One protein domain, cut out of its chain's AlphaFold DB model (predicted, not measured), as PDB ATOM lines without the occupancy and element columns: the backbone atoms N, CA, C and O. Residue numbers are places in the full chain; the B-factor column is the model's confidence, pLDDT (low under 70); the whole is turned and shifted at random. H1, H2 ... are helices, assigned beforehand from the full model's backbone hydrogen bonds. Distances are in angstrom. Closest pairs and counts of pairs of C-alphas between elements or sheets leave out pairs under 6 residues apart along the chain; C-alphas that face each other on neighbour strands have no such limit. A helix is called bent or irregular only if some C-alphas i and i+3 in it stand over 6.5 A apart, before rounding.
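This is residues 101 to 217 of the 289 residues of the protein "Hypothetical protein" of Timema monikensis (UniProt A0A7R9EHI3). H4, H5, H6 and H7 make a loose ring round the last helix, H8, and a smaller head with H1, H2 and much loop sits beyond one side of it, joined where H2 crosses H4. Residues 132 to 144, with no named element, lead from the head back to H3, where the ring begins. The printed part has 117 residues with eight named helices, H1 to H8 in chain order, and no named strand: all helix, mostly crossed. It is compact, with a radius of gyration of the C-alphas of 14.6 A and spans of 42 by 33 by 23 A.

H1, residues 112 to 115, is close but not clearly touching H2, residues 121 to 131; their closest C-alphas, Gly 115 and Lys 121, are 7.9 A apart. H2 touches H4, residues 150 to 161, about perpendicular at 85 degrees, closest at C-alphas 122 and 154, 5.3 A. H3, residues 145 to 148, only just touches H7, residues 183 to 199, with 3 pairs of C-alphas within 8 A, closest at 148 and 192, 6.8 A. H4, by residues 155 to 159 alone, touches H5, residues 163 to 170, at a steep tilt of 47 degrees, opposite ways; the closest C-alphas, 159 and 166, are 5.2 A apart. H8, residues 207 to 216, touches H4, closest at C-alphas 213 and 152, 6.1 A; H6, residues 176 to 179, at 212 and 176, 6.1 A; and H7 at 207 and 193, 5.3 A. Every O i to N i+4 pair is within hydrogen-bond range in H2, H5 and H8, against 5 of 8 in H4 and 11 of 13 in H7.

H1 begins at C-alpha 112 (66.092, 193.567, 151.968), and H8 ends at C-alpha 216 (90.635, 185.316, 134.608). H7 is 23.0 A long, H4 16.1 A, H2 14.7 A and H8 14.6 A. H7 is irregular, only just: C-alphas 191 and 194 are 6.7 A apart.

The two C-alphas farthest apart, Asp 112 and Lys 181, are 43.8 A apart. The printed part has no cut; the link H2 to H3 is long, 13 residues. No printed residue is under 70 in pLDDT.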
ATOM      1  N   GLU A 101      62.479 192.715 144.141       96.25
ATOM      2  CA  GLU A 101      63.330 193.647 143.411       96.25
ATOM      3  C   GLU A 101      64.022 194.618 144.372       96.25
ATOM      4  O   GLU A 101      63.399 195.200 145.261       96.25
ATOM      5  N   CYS A 102      65.322 194.830 144.179       96.94
ATOM      6  CA  CYS A 102      66.055 195.861 144.897       96.94
ATOM      7  C   CYS A 102      65.477 197.249 144.581       96.94
ATOM      8  O   CYS A 102      65.385 197.647 143.416       96.94
ATOM      9  N   VAL A 103      65.156 198.028 145.617       94.94
ATOM     10  CA  VAL A 103      64.534 199.357 145.474       94.94
ATOM     11  C   VAL A 103      65.379 200.344 144.666       94.94
ATOM     12  O   VAL A 103      64.819 201.225 144.016       94.94
ATOM     13  N   THR A 104      66.702 200.169 144.651       95.81
ATOM     14  CA  THR A 104      67.646 201.065 143.970       95.81
ATOM     15  C   THR A 104      67.888 200.653 142.519       95.81
ATOM     16  O   THR A 104      67.831 201.487 141.621       95.81
ATOM     17  N   CYS A 105      68.148 199.368 142.265       97.06
ATOM     18  CA  CYS A 105      68.641 198.890 140.968       97.06
ATOM     19  C   CYS A 105      67.711 197.901 140.243       97.06
ATOM     20  O   CYS A 105      67.930 197.632 139.065       97.06
ATOM     21  N   GLY A 106      66.689 197.357 140.908       96.75
ATOM     22  CA  GLY A 106      65.731 196.396 140.344       96.75
ATOM     23  C   GLY A 106      66.204 194.939 140.265       96.75
ATOM     24  O   GLY A 106      65.422 194.065 139.914       96.75
ATOM     25  N   TRP A 107      67.460 194.627 140.606       97.06
ATOM     26  CA  TRP A 107      67.921 193.232 140.626       97.06
ATOM     27  C   TRP A 107      67.131 192.387 141.640       97.06
ATOM     28  O   TRP A 107      66.851 192.882 142.736       97.06
ATOM     29  N   PRO A 108      66.800 191.121 141.321       96.69
ATOM     30  CA  PRO A 108      66.055 190.267 142.226       96.69
ATOM     31  C   PRO A 108      66.960 189.738 143.353       96.69
ATOM     32  O   PRO A 108      68.095 189.298 143.148       96.69
ATOM     33  N   LEU A 109      66.437 189.787 144.572       97.06
ATOM     34  CA  LEU A 109      67.088 189.404 145.822       97.06
ATOM     35  C   LEU A 109      66.124 188.562 146.661       97.06
ATOM     36  O   LEU A 109      64.919 188.607 146.449       97.06
ATOM     37  N   CYS A 110      66.628 187.822 147.651       96.25
ATOM     38  CA  CYS A 110      65.756 187.053 148.548       96.25
ATOM     39  C   CYS A 110      65.229 187.862 149.749       96.25
ATOM     40  O   CYS A 110      64.304 187.425 150.427       96.25
ATOM     41  N   SER A 111      65.842 189.008 150.069       95.75
ATOM     42  CA  SER A 111      65.482 189.843 151.223       95.75
ATOM     43  C   SER A 111      66.100 191.240 151.128       95.75
ATOM     44  O   SER A 111      67.093 191.428 150.422       95.75
ATOM     45  N   ASP A 112      65.569 192.191 151.900       95.00
ATOM     46  CA  ASP A 112      66.092 193.567 151.968       95.00
ATOM     47  C   ASP A 112      67.505 193.595 152.569       95.00
ATOM     48  O   ASP A 112      68.384 194.299 152.077       95.00
ATOM     49  N   LYS A 113      67.784 192.693 153.524       96.25
ATOM     50  CA  LYS A 113      69.133 192.458 154.065       96.25
ATOM     51  C   LYS A 113      70.147 192.107 152.971       96.25
ATOM     52  O   LYS A 113      71.308 192.500 153.046       96.25
ATOM     53  N   CYS A 114      69.739 191.355 151.945       96.75
ATOM     54  CA  CYS A 114      70.611 191.090 150.800       96.75
ATOM     55  C   CYS A 114      70.802 192.325 149.905       96.75
ATOM     56  O   CYS A 114      71.851 192.419 149.267       96.75
ATOM     57  N   GLY A 115      69.856 193.267 149.897       95.88
ATOM     58  CA  GLY A 115      69.973 194.552 149.196       95.88
ATOM     59  C   GLY A 115      71.018 195.471 149.816       95.88
ATOM     60  O   GLY A 115      71.714 196.182 149.100       95.88
ATOM     61  N   GLU A 116      71.202 195.375 151.130       95.06
ATOM     62  CA  GLU A 116      72.218 196.119 151.884       95.06
ATOM     63  C   GLU A 116      73.581 195.403 151.943       95.06
ATOM     64  O   GLU A 116      74.560 195.924 152.483       95.06
ATOM     65  N   SER A 117      73.678 194.185 151.396       95.38
ATOM     66  CA  SER A 117      74.907 193.396 151.471       95.38
ATOM     67  C   SER A 117      76.050 193.998 150.646       95.38
ATOM     68  O   SER A 117      75.870 194.456 149.516       95.38
ATOM     69  N   GLN A 118      77.281 193.890 151.165       94.56
ATOM     70  CA  GLN A 118      78.479 194.284 150.409       94.56
ATOM     71  C   GLN A 118      78.664 193.454 149.131       94.56
ATOM     72  O   GLN A 118      79.239 193.951 148.168       94.56
ATOM     73  N   ALA A 119      78.149 192.220 149.102       93.62
ATOM     74  CA  ALA A 119      78.187 191.372 147.916       93.62
ATOM     75  C   ALA A 119      77.378 191.968 146.753       93.62
ATOM     76  O   ALA A 119      77.844 191.904 145.623       93.62
ATOM     77  N   HIS A 120      76.215 192.572 147.025       97.00
ATOM     78  CA  HIS A 120      75.347 193.156 145.995       97.00
ATOM     79  C   HIS A 120      75.791 194.553 145.517       97.00
ATOM     80  O   HIS A 120      75.446 195.010 144.422       97.00
ATOM     81  N   LYS A 121      76.567 195.256 146.350       97.12
ATOM     82  CA  LYS A 121      76.979 196.647 146.125       97.12
ATOM     83  C   LYS A 121      77.545 196.937 144.723       97.12
ATOM     84  O   LYS A 121      77.139 197.960 144.170       97.12
ATOM     85  N   PRO A 122      78.438 196.119 144.125       97.50
ATOM     86  CA  PRO A 122      79.087 196.473 142.860       97.50
ATOM     87  C   PRO A 122      78.102 196.647 141.699       97.50
ATOM     88  O   PRO A 122      78.050 197.706 141.071       97.50
ATOM     89  N   GLU A 123      77.282 195.632 141.421       97.00
ATOM     90  CA  GLU A 123      76.318 195.688 140.325       97.00
ATOM     91  C   GLU A 123      75.138 196.602 140.646       97.00
ATOM     92  O   GLU A 123      74.606 197.234 139.733       97.00
ATOM     93  N   CYS A 124      74.758 196.738 141.923       97.69
ATOM     94  CA  CYS A 124      73.758 197.717 142.337       97.69
ATOM     95  C   CYS A 124      74.227 199.133 142.005       97.69
ATOM     96  O   CYS A 124      73.491 199.888 141.368       97.69
ATOM     97  N   HIS A 125      75.466 199.469 142.386       97.19
ATOM     98  CA  HIS A 125      76.067 200.766 142.114       97.19
ATOM     99  C   HIS A 125      76.108 201.031 140.610       97.19
ATOM    100  O   HIS A 125      75.484 201.990 140.170       97.19
ATOM    101  N   ILE A 126      76.732 200.144 139.823       97.00
ATOM    102  CA  ILE A 126      76.832 200.289 138.359       97.00
ATOM    103  C   ILE A 126      75.449 200.481 137.721       97.00
ATOM    104  O   ILE A 126      75.256 201.381 136.905       97.00
ATOM    105  N   THR A 127      74.467 199.667 138.110       97.06
ATOM    106  CA  THR A 127      73.105 199.767 137.568       97.06
ATOM    107  C   THR A 127      72.468 201.116 137.911       97.06
ATOM    108  O   THR A 127      71.896 201.770 137.045       97.06
ATOM    109  N   SER A 128      72.586 201.564 139.161       95.81
ATOM    110  CA  SER A 128      71.964 202.814 139.607       95.81
ATOM    111  C   SER A 128      72.633 204.072 139.045       95.81
ATOM    112  O   SER A 128      71.934 205.023 138.713       95.81
ATOM    113  N   THR A 129      73.962 204.083 138.898       95.12
ATOM    114  CA  THR A 129      74.720 205.291 138.533       95.12
ATOM    115  C   THR A 129      75.037 205.395 137.049       95.12
ATOM    116  O   THR A 129      75.144 206.506 136.536       95.12
ATOM    117  N   ARG A 130      75.199 204.268 136.344       94.06
ATOM    118  CA  ARG A 130      75.624 204.260 134.933       94.06
ATOM    119  C   ARG A 130      74.491 203.928 133.970       94.06
ATOM    120  O   ARG A 130      74.377 204.574 132.932       94.06
ATOM    121  N   ARG A 131      73.646 202.945 134.304       92.25
ATOM    122  CA  ARG A 131      72.527 202.528 133.435       92.25
ATOM    123  C   ARG A 131      71.354 203.510 133.469       92.25
ATOM    124  O   ARG A 131      70.673 203.658 132.463       92.25
ATOM    125  N   GLY A 132      71.082 204.134 134.619       84.44
ATOM    126  CA  GLY A 132      69.986 205.103 134.777       84.44
ATOM    127  C   GLY A 132      68.571 204.500 134.762       84.44
ATOM    128  O   GLY A 132      67.590 205.233 134.788       84.44
ATOM    129  N   ALA A 133      68.447 203.169 134.746       93.44
ATOM    130  CA  ALA A 133      67.177 202.452 134.801       93.44
ATOM    131  C   ALA A 133      67.299 201.189 135.665       93.44
ATOM    132  O   ALA A 133      68.381 200.596 135.763       93.44
ATOM    133  N   LYS A 134      66.177 200.727 136.231       96.44
ATOM    134  CA  LYS A 134      66.089 199.473 137.000       96.44
ATOM    135  C   LYS A 134      66.075 198.244 136.098       96.44
ATOM    136  O   LYS A 134      65.482 198.268 135.016       96.44
ATOM    137  N   VAL A 135      66.795 197.195 136.485       95.44
ATOM    138  CA  VAL A 135      66.762 195.899 135.792       95.44
ATOM    139  C   VAL A 135      65.428 195.218 136.102       95.44
ATOM    140  O   VAL A 135      64.883 195.411 137.178       95.44
ATOM    141  N   SER A 136      64.903 194.439 135.155       92.75
ATOM    142  CA  SER A 136      63.689 193.636 135.329       92.75
ATOM    143  C   SER A 136      63.997 192.198 134.924       92.75
ATOM    144  O   SER A 136      64.258 191.937 133.749       92.75
ATOM    145  N   VAL A 137      63.953 191.270 135.880       93.00
ATOM    146  CA  VAL A 137      64.164 189.830 135.661       93.00
ATOM    147  C   VAL A 137      62.900 189.089 136.074       93.00
ATOM    148  O   VAL A 137      62.514 189.135 137.236       93.00
ATOM    149  N   LYS A 138      62.257 188.407 135.120       88.56
ATOM    150  CA  LYS A 138      60.977 187.704 135.340       88.56
ATOM    151  C   LYS A 138      61.077 186.183 135.206       88.56
ATOM    152  O   LYS A 138      60.170 185.472 135.621       88.56
ATOM    153  N   THR A 139      62.171 185.677 134.643       91.12
ATOM    154  CA  THR A 139      62.351 184.250 134.345       91.12
ATOM    155  C   THR A 139      63.430 183.665 135.241       91.12
ATOM    156  O   THR A 139      64.590 184.035 135.105       91.12
ATOM    157  N   PHE A 140      63.053 182.742 136.130       92.88
ATOM    158  CA  PHE A 140      63.925 182.227 137.199       92.88
ATOM    159  C   PHE A 140      64.434 180.792 136.994       92.88
ATOM    160  O   PHE A 140      65.289 180.328 137.734       92.88
ATOM    161  N   HIS A 141      63.918 180.077 135.996       90.38
ATOM    162  CA  HIS A 141      64.159 178.638 135.821       90.38
ATOM    163  C   HIS A 141      65.193 178.309 134.733       90.38
ATOM    164  O   HIS A 141      65.513 177.143 134.522       90.38
ATOM    165  N   GLN A 142      65.718 179.319 134.033       91.19
ATOM    166  CA  GLN A 142      66.700 179.156 132.959       91.19
ATOM    167  C   GLN A 142      67.834 180.167 133.106       91.19
ATOM    168  O   GLN A 142      67.618 181.225 133.708       91.19
ATOM    169  N   PRO A 143      69.022 179.878 132.543       92.94
ATOM    170  CA  PRO A 143      70.105 180.840 132.479       92.94
ATOM    171  C   PRO A 143      69.657 182.184 131.909       92.94
ATOM    172  O   PRO A 143      69.061 182.243 130.835       92.94
ATOM    173  N   HIS A 144      69.932 183.267 132.637       91.81
ATOM    174  CA  HIS A 144      69.491 184.600 132.237       91.81
ATOM    175  C   HIS A 144      70.661 185.414 131.655       91.81
ATOM    176  O   HIS A 144      71.684 185.545 132.330       91.81
ATOM    177  N   PRO A 145      70.530 186.044 130.469       87.75
ATOM    178  CA  PRO A 145      71.635 186.770 129.828       87.75
ATOM    179  C   PRO A 145      72.264 187.863 130.703       87.75
ATOM    180  O   PRO A 145      73.480 188.021 130.741       87.75
ATOM    181  N   THR A 146      71.457 188.586 131.491       92.56
ATOM    182  CA  THR A 146      71.987 189.619 132.402       92.56
ATOM    183  C   THR A 146      72.863 189.031 133.518       92.56
ATOM    184  O   THR A 146      73.755 189.721 134.006       92.56
ATOM    185  N   TYR A 147      72.656 187.765 133.903       94.62
ATOM    186  CA  TYR A 147      73.463 187.090 134.923       94.62
ATOM    187  C   TYR A 147      74.833 186.657 134.393       94.62
ATOM    188  O   TYR A 147      75.791 186.607 135.167       94.62
ATOM    189  N   GLN A 148      74.956 186.447 133.079       93.38
ATOM    190  CA  GLN A 148      76.194 186.012 132.432       93.38
ATOM    191  C   GLN A 148      77.366 186.972 132.669       93.38
ATOM    192  O   GLN A 148      78.521 186.558 132.725       93.38
ATOM    193  N   CYS A 149      77.078 188.258 132.861       94.62
ATOM    194  CA  CYS A 149      78.093 189.291 133.035       94.62
ATOM    195  C   CYS A 149      78.370 189.696 134.494       94.62
ATOM    196  O   CYS A 149      79.263 190.505 134.729       94.62
ATOM    197  N   LEU A 150      77.650 189.160 135.487       95.94
ATOM    198  CA  LEU A 150      77.682 189.691 136.860       95.94
ATOM    199  C   LEU A 150      79.056 189.622 137.523       95.94
ATOM    200  O   LEU A 150      79.506 190.608 138.102       95.94
ATOM    201  N   LEU A 151      79.746 188.483 137.434       95.12
ATOM    202  CA  LEU A 151      81.089 188.367 138.005       95.12
ATOM    203  C   LEU A 151      82.070 189.331 137.317       95.12
ATOM    204  O   LEU A 151      82.875 189.976 137.987       95.12
ATOM    205  N   VAL A 152      81.939 189.509 136.001       96.44
ATOM    206  CA  VAL A 152      82.738 190.467 135.226       96.44
ATOM    207  C   VAL A 152      82.448 191.902 135.667       96.44
ATOM    208  O   VAL A 152      83.383 192.638 135.964       96.44
ATOM    209  N   LEU A 153      81.178 192.292 135.817       96.56
ATOM    210  CA  LEU A 153      80.792 193.606 136.349       96.56
ATOM    211  C   LEU A 153      81.390 193.864 137.732       96.56
ATOM    212  O   LEU A 153      81.927 194.943 137.985       96.56
ATOM    213  N   ARG A 154      81.336 192.869 138.623       97.25
ATOM    214  CA  ARG A 154      81.909 192.968 139.971       97.25
ATOM    215  C   ARG A 154      83.423 193.142 139.948       97.25
ATOM    216  O   ARG A 154      83.944 193.877 140.784       97.25
ATOM    217  N   CYS A 155      84.116 192.506 139.006       97.25
ATOM    218  CA  CYS A 155      85.543 192.712 138.772       97.25
ATOM    219  C   CYS A 155      85.839 194.117 138.229       97.25
ATOM    220  O   CYS A 155      86.717 194.788 138.766       97.25
ATOM    221  N   LEU A 156      85.097 194.593 137.222       97.31
ATOM    222  CA  LEU A 156      85.277 195.931 136.638       97.31
ATOM    223  C   LEU A 156      85.041 197.045 137.667       97.31
ATOM    224  O   LEU A 156      85.796 198.012 137.714       97.31
ATOM    225  N   TYR A 157      84.058 196.873 138.556       97.56
ATOM    226  CA  TYR A 157      83.795 197.790 139.671       97.56
ATOM    227  C   TYR A 157      85.019 198.002 140.579       97.56
ATOM    228  O   TYR A 157      85.165 199.070 141.179       97.56
ATOM    229  N   GLN A 158      85.920 197.018 140.686       97.69
ATOM    230  CA  GLN A 158      87.117 197.142 141.526       97.69
ATOM    231  C   GLN A 158      88.088 198.205 141.006       97.69
ATOM    232  O   GLN A 158      88.821 198.757 141.819       97.69
ATOM    233  N   ARG A 159      88.076 198.538 139.701       96.38
ATOM    234  CA  ARG A 159      88.963 199.565 139.120       96.38
ATOM    235  C   ARG A 159      88.905 200.870 139.911       96.38
ATOM    236  O   ARG A 159      89.948 201.411 140.262       96.38
ATOM    237  N   ASP A 160      87.690 201.312 140.227       95.12
ATOM    238  CA  ASP A 160      87.453 202.602 140.877       95.12
ATOM    239  C   ASP A 160      87.210 202.453 142.390       95.12
ATOM    240  O   ASP A 160      87.476 203.374 143.157       95.12
ATOM    241  N   SER A 161      86.712 201.296 142.843       96.88
ATOM    242  CA  SER A 161      86.337 201.086 144.251       96.88
ATOM    243  C   SER A 161      87.418 200.439 145.119       96.88
ATOM    244  O   SER A 161      87.418 200.641 146.333       96.88
ATOM    245  N   ASN A 162      88.312 199.642 144.530       97.19
ATOM    246  CA  ASN A 162      89.396 198.962 145.233       97.19
ATOM    247  C   ASN A 162      90.587 198.699 144.284       97.19
ATOM    248  O   ASN A 162      90.755 197.579 143.779       97.19
ATOM    249  N   PRO A 163      91.437 199.719 144.050       96.25
ATOM    250  CA  PRO A 163      92.549 199.630 143.104       96.25
ATOM    251  C   PRO A 163      93.542 198.499 143.401       96.25
ATOM    252  O   PRO A 163      94.135 197.944 142.474       96.25
ATOM    253  N   ASP A 164      93.697 198.097 144.666       96.69
ATOM    254  CA  ASP A 164      94.569 196.983 145.051       96.69
ATOM    255  C   ASP A 164      94.039 195.637 144.550       96.69
ATOM    256  O   ASP A 164      94.802 194.805 144.048       96.69
ATOM    257  N   VAL A 165      92.725 195.409 144.657       96.25
ATOM    258  CA  VAL A 165      92.083 194.213 144.092       96.25
ATOM    259  C   VAL A 165      92.157 194.253 142.571       96.25
ATOM    260  O   VAL A 165      92.510 193.245 141.958       96.25
ATOM    261  N   TRP A 166      91.903 195.410 141.957       96.88
ATOM    262  CA  TRP A 166      92.027 195.578 140.510       96.88
ATOM    263  C   TRP A 166      93.436 195.248 140.004       96.88
ATOM    264  O   TRP A 166      93.587 194.444 139.084       96.88
ATOM    265  N   LYS A 167      94.480 195.756 140.670       96.50
ATOM    266  CA  LYS A 167      95.880 195.443 140.351       96.50
ATOM    267  C   LYS A 167      96.172 193.944 140.445       96.50
ATOM    268  O   LYS A 167      96.890 193.402 139.608       96.50
ATOM    269  N   LYS A 168      95.617 193.247 141.442       95.31
ATOM    270  CA  LYS A 168      95.754 191.784 141.556       95.31
ATOM    271  C   LYS A 168      95.065 191.058 140.404       95.31
ATOM    272  O   LYS A 168      95.687 190.181 139.815       95.31
ATOM    273  N   LEU A 169      93.835 191.448 140.052       95.75
ATOM    274  CA  LEU A 169      93.103 190.887 138.909       95.75
ATOM    275  C   LEU A 169      93.889 191.064 137.603       95.75
ATOM    276  O   LEU A 169      93.990 190.132 136.812       95.75
ATOM    277  N   GLN A 170      94.513 192.227 137.405       93.44
ATOM    278  CA  GLN A 170      95.336 192.500 136.227       93.44
ATOM    279  C   GLN A 170      96.580 191.606 136.126       93.44
ATOM    280  O   GLN A 170      97.054 191.392 135.016       93.44
ATOM    281  N   ASN A 171      97.074 191.049 137.233       93.12
ATOM    282  CA  ASN A 171      98.237 190.155 137.256       93.12
ATOM    283  C   ASN A 171      97.880 188.666 137.095       93.12
ATOM    284  O   ASN A 171      98.778 187.821 137.174       93.12
ATOM    285  N   LEU A 172      96.600 188.319 136.931       93.62
ATOM    286  CA  LEU A 172      96.170 186.947 136.657       93.62
ATOM    287  C   LEU A 172      96.349 186.606 135.173       93.62
ATOM    288  O   LEU A 172      96.218 187.472 134.305       93.62
ATOM    289  N   GLU A 173      96.652 185.337 134.897       93.00
ATOM    290  CA  GLU A 173      96.771 184.840 133.527       93.00
ATOM    291  C   GLU A 173      95.383 184.733 132.889       93.00
ATOM    292  O   GLU A 173      94.475 184.117 133.444       93.00
ATOM    293  N   SER A 174      95.227 185.370 131.732       92.75
ATOM    294  CA  SER A 174      93.949 185.525 131.027       92.75
ATOM    295  C   SER A 174      93.878 184.722 129.735       92.75
ATOM    296  O   SER A 174      92.778 184.554 129.201       92.75
ATOM    297  N   HIS A 175      95.034 184.285 129.217       92.69
ATOM    298  CA  HIS A 175      95.173 183.608 127.930       92.69
ATOM    299  C   HIS A 175      94.429 184.328 126.798       92.69
ATOM    300  O   HIS A 175      93.724 183.708 126.005       92.69
ATOM    301  N   CYS A 176      94.479 185.668 126.759       92.00
ATOM    302  CA  CYS A 176      93.719 186.445 125.775       92.00
ATOM    303  C   CYS A 176      94.107 186.096 124.333       92.00
ATOM    304  O   CYS A 176      93.232 186.039 123.468       92.00
ATOM    305  N   GLU A 177      95.395 185.874 124.068       92.88
ATOM    306  CA  GLU A 177      95.905 185.596 122.722       92.88
ATOM    307  C   GLU A 177      95.445 184.231 122.209       92.88
ATOM    308  O   GLU A 177      95.048 184.091 121.052       92.88
ATOM    309  N   GLU A 178      95.454 183.227 123.078       93.44
ATOM    310  CA  GLU A 178      95.025 181.870 122.781       93.44
ATOM    311  C   GLU A 178      93.504 181.783 122.723       93.44
ATOM    312  O   GLU A 178      92.963 181.231 121.766       93.44
ATOM    313  N   ARG A 179      92.795 182.414 123.670       93.75
ATOM    314  CA  ARG A 179      91.328 182.478 123.663       93.75
ATOM    315  C   ARG A 179      90.801 183.110 122.388       93.75
ATOM    316  O   ARG A 179      89.823 182.594 121.857       93.75
ATOM    317  N   ARG A 180      91.455 184.145 121.843       94.56
ATOM    318  CA  ARG A 180      91.065 184.791 120.572       94.56
ATOM    319  C   ARG A 180      90.976 183.811 119.393       94.56
ATOM    320  O   ARG A 180      90.266 184.087 118.434       94.56
ATOM    321  N   LYS A 181      91.657 182.664 119.469       93.69
ATOM    322  CA  LYS A 181      91.635 181.599 118.452       93.69
ATOM    323  C   LYS A 181      90.468 180.615 118.631       93.69
ATOM    324  O   LYS A 181      90.339 179.687 117.842       93.69
ATOM    325  N   THR A 182      89.641 180.787 119.663       92.69
ATOM    326  CA  THR A 182      88.536 179.881 120.012       92.69
ATOM    327  C   THR A 182      87.169 180.513 119.721       92.69
ATOM    328  O   THR A 182      87.025 181.728 119.880       92.69
ATOM    329  N   PRO A 183      86.129 179.721 119.385       92.25
ATOM    330  CA  PRO A 183      84.766 180.235 119.195       92.25
ATOM    331  C   PRO A 183      84.222 180.969 120.427       92.25
ATOM    332  O   PRO A 183      83.562 182.000 120.310       92.25
ATOM    333  N   ARG A 184      84.590 180.491 121.622       90.62
ATOM    334  CA  ARG A 184      84.167 181.058 122.906       90.62
ATOM    335  C   ARG A 184      84.542 182.531 123.079       90.62
ATOM    336  O   ARG A 184      83.847 183.259 123.778       90.62
ATOM    337  N   TYR A 185      85.626 182.991 122.456       93.81
ATOM    338  CA  TYR A 185      85.999 184.405 122.516       93.81
ATOM    339  C   TYR A 185      84.948 185.302 121.867       93.81
ATOM    340  O   TYR A 185      84.636 186.361 122.411       93.81
ATOM    341  N   GLU A 186      84.385 184.877 120.738       95.00
ATOM    342  CA  GLU A 186      83.336 185.632 120.059       95.00
ATOM    343  C   GLU A 186      82.031 185.614 120.861       95.00
ATOM    344  O   GLU A 186      81.389 186.651 121.026       95.00
ATOM    345  N   GLU A 187      81.686 184.461 121.437       93.50
ATOM    346  CA  GLU A 187      80.539 184.322 122.338       93.50
ATOM    347  C   GLU A 187      80.656 185.265 123.544       93.50
ATOM    348  O   GLU A 187      79.736 186.038 123.813       93.50
ATOM    349  N   ASP A 188      81.805 185.275 124.230       95.00
ATOM    350  CA  ASP A 188      82.076 186.189 125.345       95.00
ATOM    351  C   ASP A 188      82.073 187.660 124.885       95.00
ATOM    352  O   ASP A 188      81.612 188.544 125.617       95.00
ATOM    353  N   ARG A 189      82.563 187.952 123.672       96.69
ATOM    354  CA  ARG A 189      82.586 189.317 123.122       96.69
ATOM    355  C   ARG A 189      81.176 189.859 122.963       96.69
ATOM    356  O   ARG A 189      80.901 190.968 123.415       96.69
ATOM    357  N   VAL A 190      80.276 189.084 122.367       95.19
ATOM    358  CA  VAL A 190      78.889 189.506 122.146       95.19
ATOM    359  C   VAL A 190      78.093 189.474 123.450       95.19
ATOM    360  O   VAL A 190      77.512 190.487 123.849       95.19
ATOM    361  N   ALA A 191      78.088 188.333 124.141       95.06
ATOM    362  CA  ALA A 191      77.210 188.086 125.281       95.06
ATOM    363  C   ALA A 191      77.642 188.820 126.559       95.06
ATOM    364  O   ALA A 191      76.805 189.095 127.418       95.06
ATOM    365  N   VAL A 192      78.929 189.162 126.691       96.12
ATOM    366  CA  VAL A 192      79.457 189.856 127.874       96.12
ATOM    367  C   VAL A 192      80.019 191.222 127.516       96.12
ATOM    368  O   VAL A 192      79.523 192.217 128.036       96.12
ATOM    369  N   ALA A 193      81.031 191.317 126.650       97.12
ATOM    370  CA  ALA A 193      81.751 192.579 126.457       97.12
ATOM    371  C   ALA A 193      80.870 193.674 125.833       97.12
ATOM    372  O   ALA A 193      80.707 194.751 126.411       97.12
ATOM    373  N   GLN A 194      80.231 193.390 124.699       97.00
ATOM    374  CA  GLN A 194      79.302 194.316 124.049       97.00
ATOM    375  C   GLN A 194      78.052 194.545 124.897       97.00
ATOM    376  O   GLN A 194      77.596 195.686 125.017       97.00
ATOM    377  N   PHE A 195      77.522 193.484 125.515       96.31
ATOM    378  CA  PHE A 195      76.372 193.580 126.408       96.31
ATOM    379  C   PHE A 195      76.638 194.549 127.563       96.31
ATOM    380  O   PHE A 195      75.861 195.475 127.768       96.31
ATOM    381  N   VAL A 196      77.757 194.403 128.275       95.94
ATOM    382  CA  VAL A 196      78.093 195.241 129.431       95.94
ATOM    383  C   VAL A 196      78.269 196.705 129.036       95.94
ATOM    384  O   VAL A 196      77.703 197.590 129.683       95.94
ATOM    385  N   ARG A 197      78.997 196.970 127.945       97.06
ATOM    386  CA  ARG A 197      79.224 198.334 127.441       97.06
ATOM    387  C   ARG A 197      77.917 199.029 127.068       97.06
ATOM    388  O   ARG A 197      77.731 200.195 127.409       97.06
ATOM    389  N   ARG A 198      77.003 198.323 126.393       95.62
ATOM    390  CA  ARG A 198      75.714 198.874 125.941       95.62
ATOM    391  C   ARG A 198      74.690 198.961 127.073       95.62
ATOM    392  O   ARG A 198      74.104 200.014 127.280       95.62
ATOM    393  N   PHE A 199      74.482 197.877 127.815       95.75
ATOM    394  CA  PHE A 199      73.414 197.764 128.812       95.75
ATOM    395  C   PHE A 199      73.708 198.530 130.108       95.75
ATOM    396  O   PHE A 199      72.775 199.034 130.727       95.75
ATOM    397  N   PHE A 200      74.978 198.642 130.517       96.19
ATOM    398  CA  PHE A 200      75.385 199.381 131.723       96.19
ATOM    399  C   PHE A 200      76.133 200.683 131.426       96.19
ATOM    400  O   PHE A 200      76.633 201.305 132.357       96.19
ATOM    401  N   ASN A 201      76.212 201.103 130.158       95.69
ATOM    402  CA  ASN A 201      76.897 202.328 129.736       95.69
ATOM    403  C   ASN A 201      78.374 202.408 130.194       95.69
ATOM    404  O   ASN A 201      78.864 203.460 130.601       95.69
ATOM    405  N   LEU A 202      79.088 201.279 130.145       95.75
ATOM    406  CA  LEU A 202      80.506 201.171 130.524       95.75
ATOM    407  C   LEU A 202      81.438 201.371 129.317       95.75
ATOM    408  O   LEU A 202      82.278 200.526 129.015       95.75
ATOM    409  N   GLN A 203      81.252 202.463 128.572       94.62
ATOM    410  CA  GLN A 203      82.024 202.750 127.350       94.62
ATOM    411  C   GLN A 203      83.483 203.137 127.615       94.62
ATOM    412  O   GLN A 203      84.315 203.058 126.716       94.62
ATOM    413  N   ASP A 204      83.792 203.516 128.850       95.81
ATOM    414  CA  ASP A 204      85.137 203.785 129.352       95.81
ATOM    415  C   ASP A 204      85.991 202.515 129.525       95.81
ATOM    416  O   ASP A 204      87.190 202.615 129.774       95.81
ATOM    417  N   PHE A 205      85.397 201.328 129.371       97.25
ATOM    418  CA  PHE A 205      86.118 200.065 129.243       97.25
ATOM    419  C   PHE A 205      86.114 199.583 127.789       97.25
ATOM    420  O   PHE A 205      85.061 199.490 127.148       97.25
ATOM    421  N   SER A 206      87.288 199.212 127.274       97.31
ATOM    422  CA  SER A 206      87.388 198.563 125.964       97.31
ATOM    423  C   SER A 206      86.874 197.119 126.021       97.31
ATOM    424  O   SER A 206      86.906 196.469 127.069       97.31
ATOM    425  N   GLU A 207      86.430 196.573 124.884       97.00
ATOM    426  CA  GLU A 207      86.049 195.151 124.813       97.00
ATOM    427  C   GLU A 207      87.206 194.235 125.210       97.00
ATOM    428  O   GLU A 207      86.985 193.244 125.895       97.00
ATOM    429  N   GLU A 208      88.441 194.595 124.862       95.44
ATOM    430  CA  GLU A 208      89.638 193.835 125.225       95.44
ATOM    431  C   GLU A 208      89.864 193.798 126.740       95.44
ATOM    432  O   GLU A 208      90.178 192.740 127.291       95.44
ATOM    433  N   GLN A 209      89.647 194.919 127.438       96.00
ATOM    434  CA  GLN A 209      89.720 194.962 128.900       96.00
ATOM    435  C   GLN A 209      88.658 194.060 129.535       96.00
ATOM    436  O   GLN A 209      88.958 193.329 130.478       96.00
ATOM    437  N   ILE A 210      87.432 194.065 129.005       97.38
ATOM    438  CA  ILE A 210      86.343 193.225 129.518       97.38
ATOM    439  C   ILE A 210      86.613 191.742 129.224       97.38
ATOM    440  O   ILE A 210      86.472 190.899 130.108       97.38
ATOM    441  N   LEU A 211      87.074 191.413 128.017       96.56
ATOM    442  CA  LEU A 211      87.413 190.048 127.608       96.56
ATOM    443  C   LEU A 211      88.597 189.477 128.387       96.56
ATOM    444  O   LEU A 211      88.604 188.277 128.682       96.56
ATOM    445  N   ARG A 212      89.557 190.320 128.786       96.38
ATOM    446  CA  ARG A 212      90.609 189.937 129.735       96.38
ATOM    447  C   ARG A 212      90.010 189.505 131.067       96.38
ATOM    448  O   ARG A 212      90.386 188.452 131.576       96.38
ATOM    449  N   VAL A 213      89.047 190.262 131.599       96.50
ATOM    450  CA  VAL A 213      88.334 189.883 132.829       96.50
ATOM    451  C   VAL A 213      87.580 188.561 132.639       96.50
ATOM    452  O   VAL A 213      87.671 187.697 133.504       96.50
ATOM    453  N   CYS A 214      86.928 188.332 131.493       94.69
ATOM    454  CA  CYS A 214      86.309 187.032 131.187       94.69
ATOM    455  C   CYS A 214      87.307 185.858 131.237       94.69
ATOM    456  O   CYS A 214      86.909 184.738 131.537       94.69
ATOM    457  N   GLY A 215      88.593 186.092 130.952       92.38
ATOM    458  CA  GLY A 215      89.619 185.040 130.923       92.38
ATOM    459  C   GLY A 215      90.148 184.633 132.289       92.38
ATOM    460  O   GLY A 215      90.580 183.498 132.463       92.38
ATOM    461  N   ILE A 216      90.099 185.547 133.260       92.94
ATOM    462  CA  ILE A 216      90.635 185.316 134.608       92.94
ATOM    463  C   ILE A 216      89.567 184.821 135.588       92.94
ATOM    464  O   ILE A 216      89.901 184.270 136.636       92.94
ATOM    465  N   VAL A 217      88.280 185.033 135.285       89.06
ATOM    466  CA  VAL A 217      87.188 184.647 136.184       89.06
ATOM    467  C   VAL A 217      86.942 183.141 136.139       89.06
ATOM    468  O   VAL A 217      86.726 182.544 135.088       89.06
TER     469      VAL A 217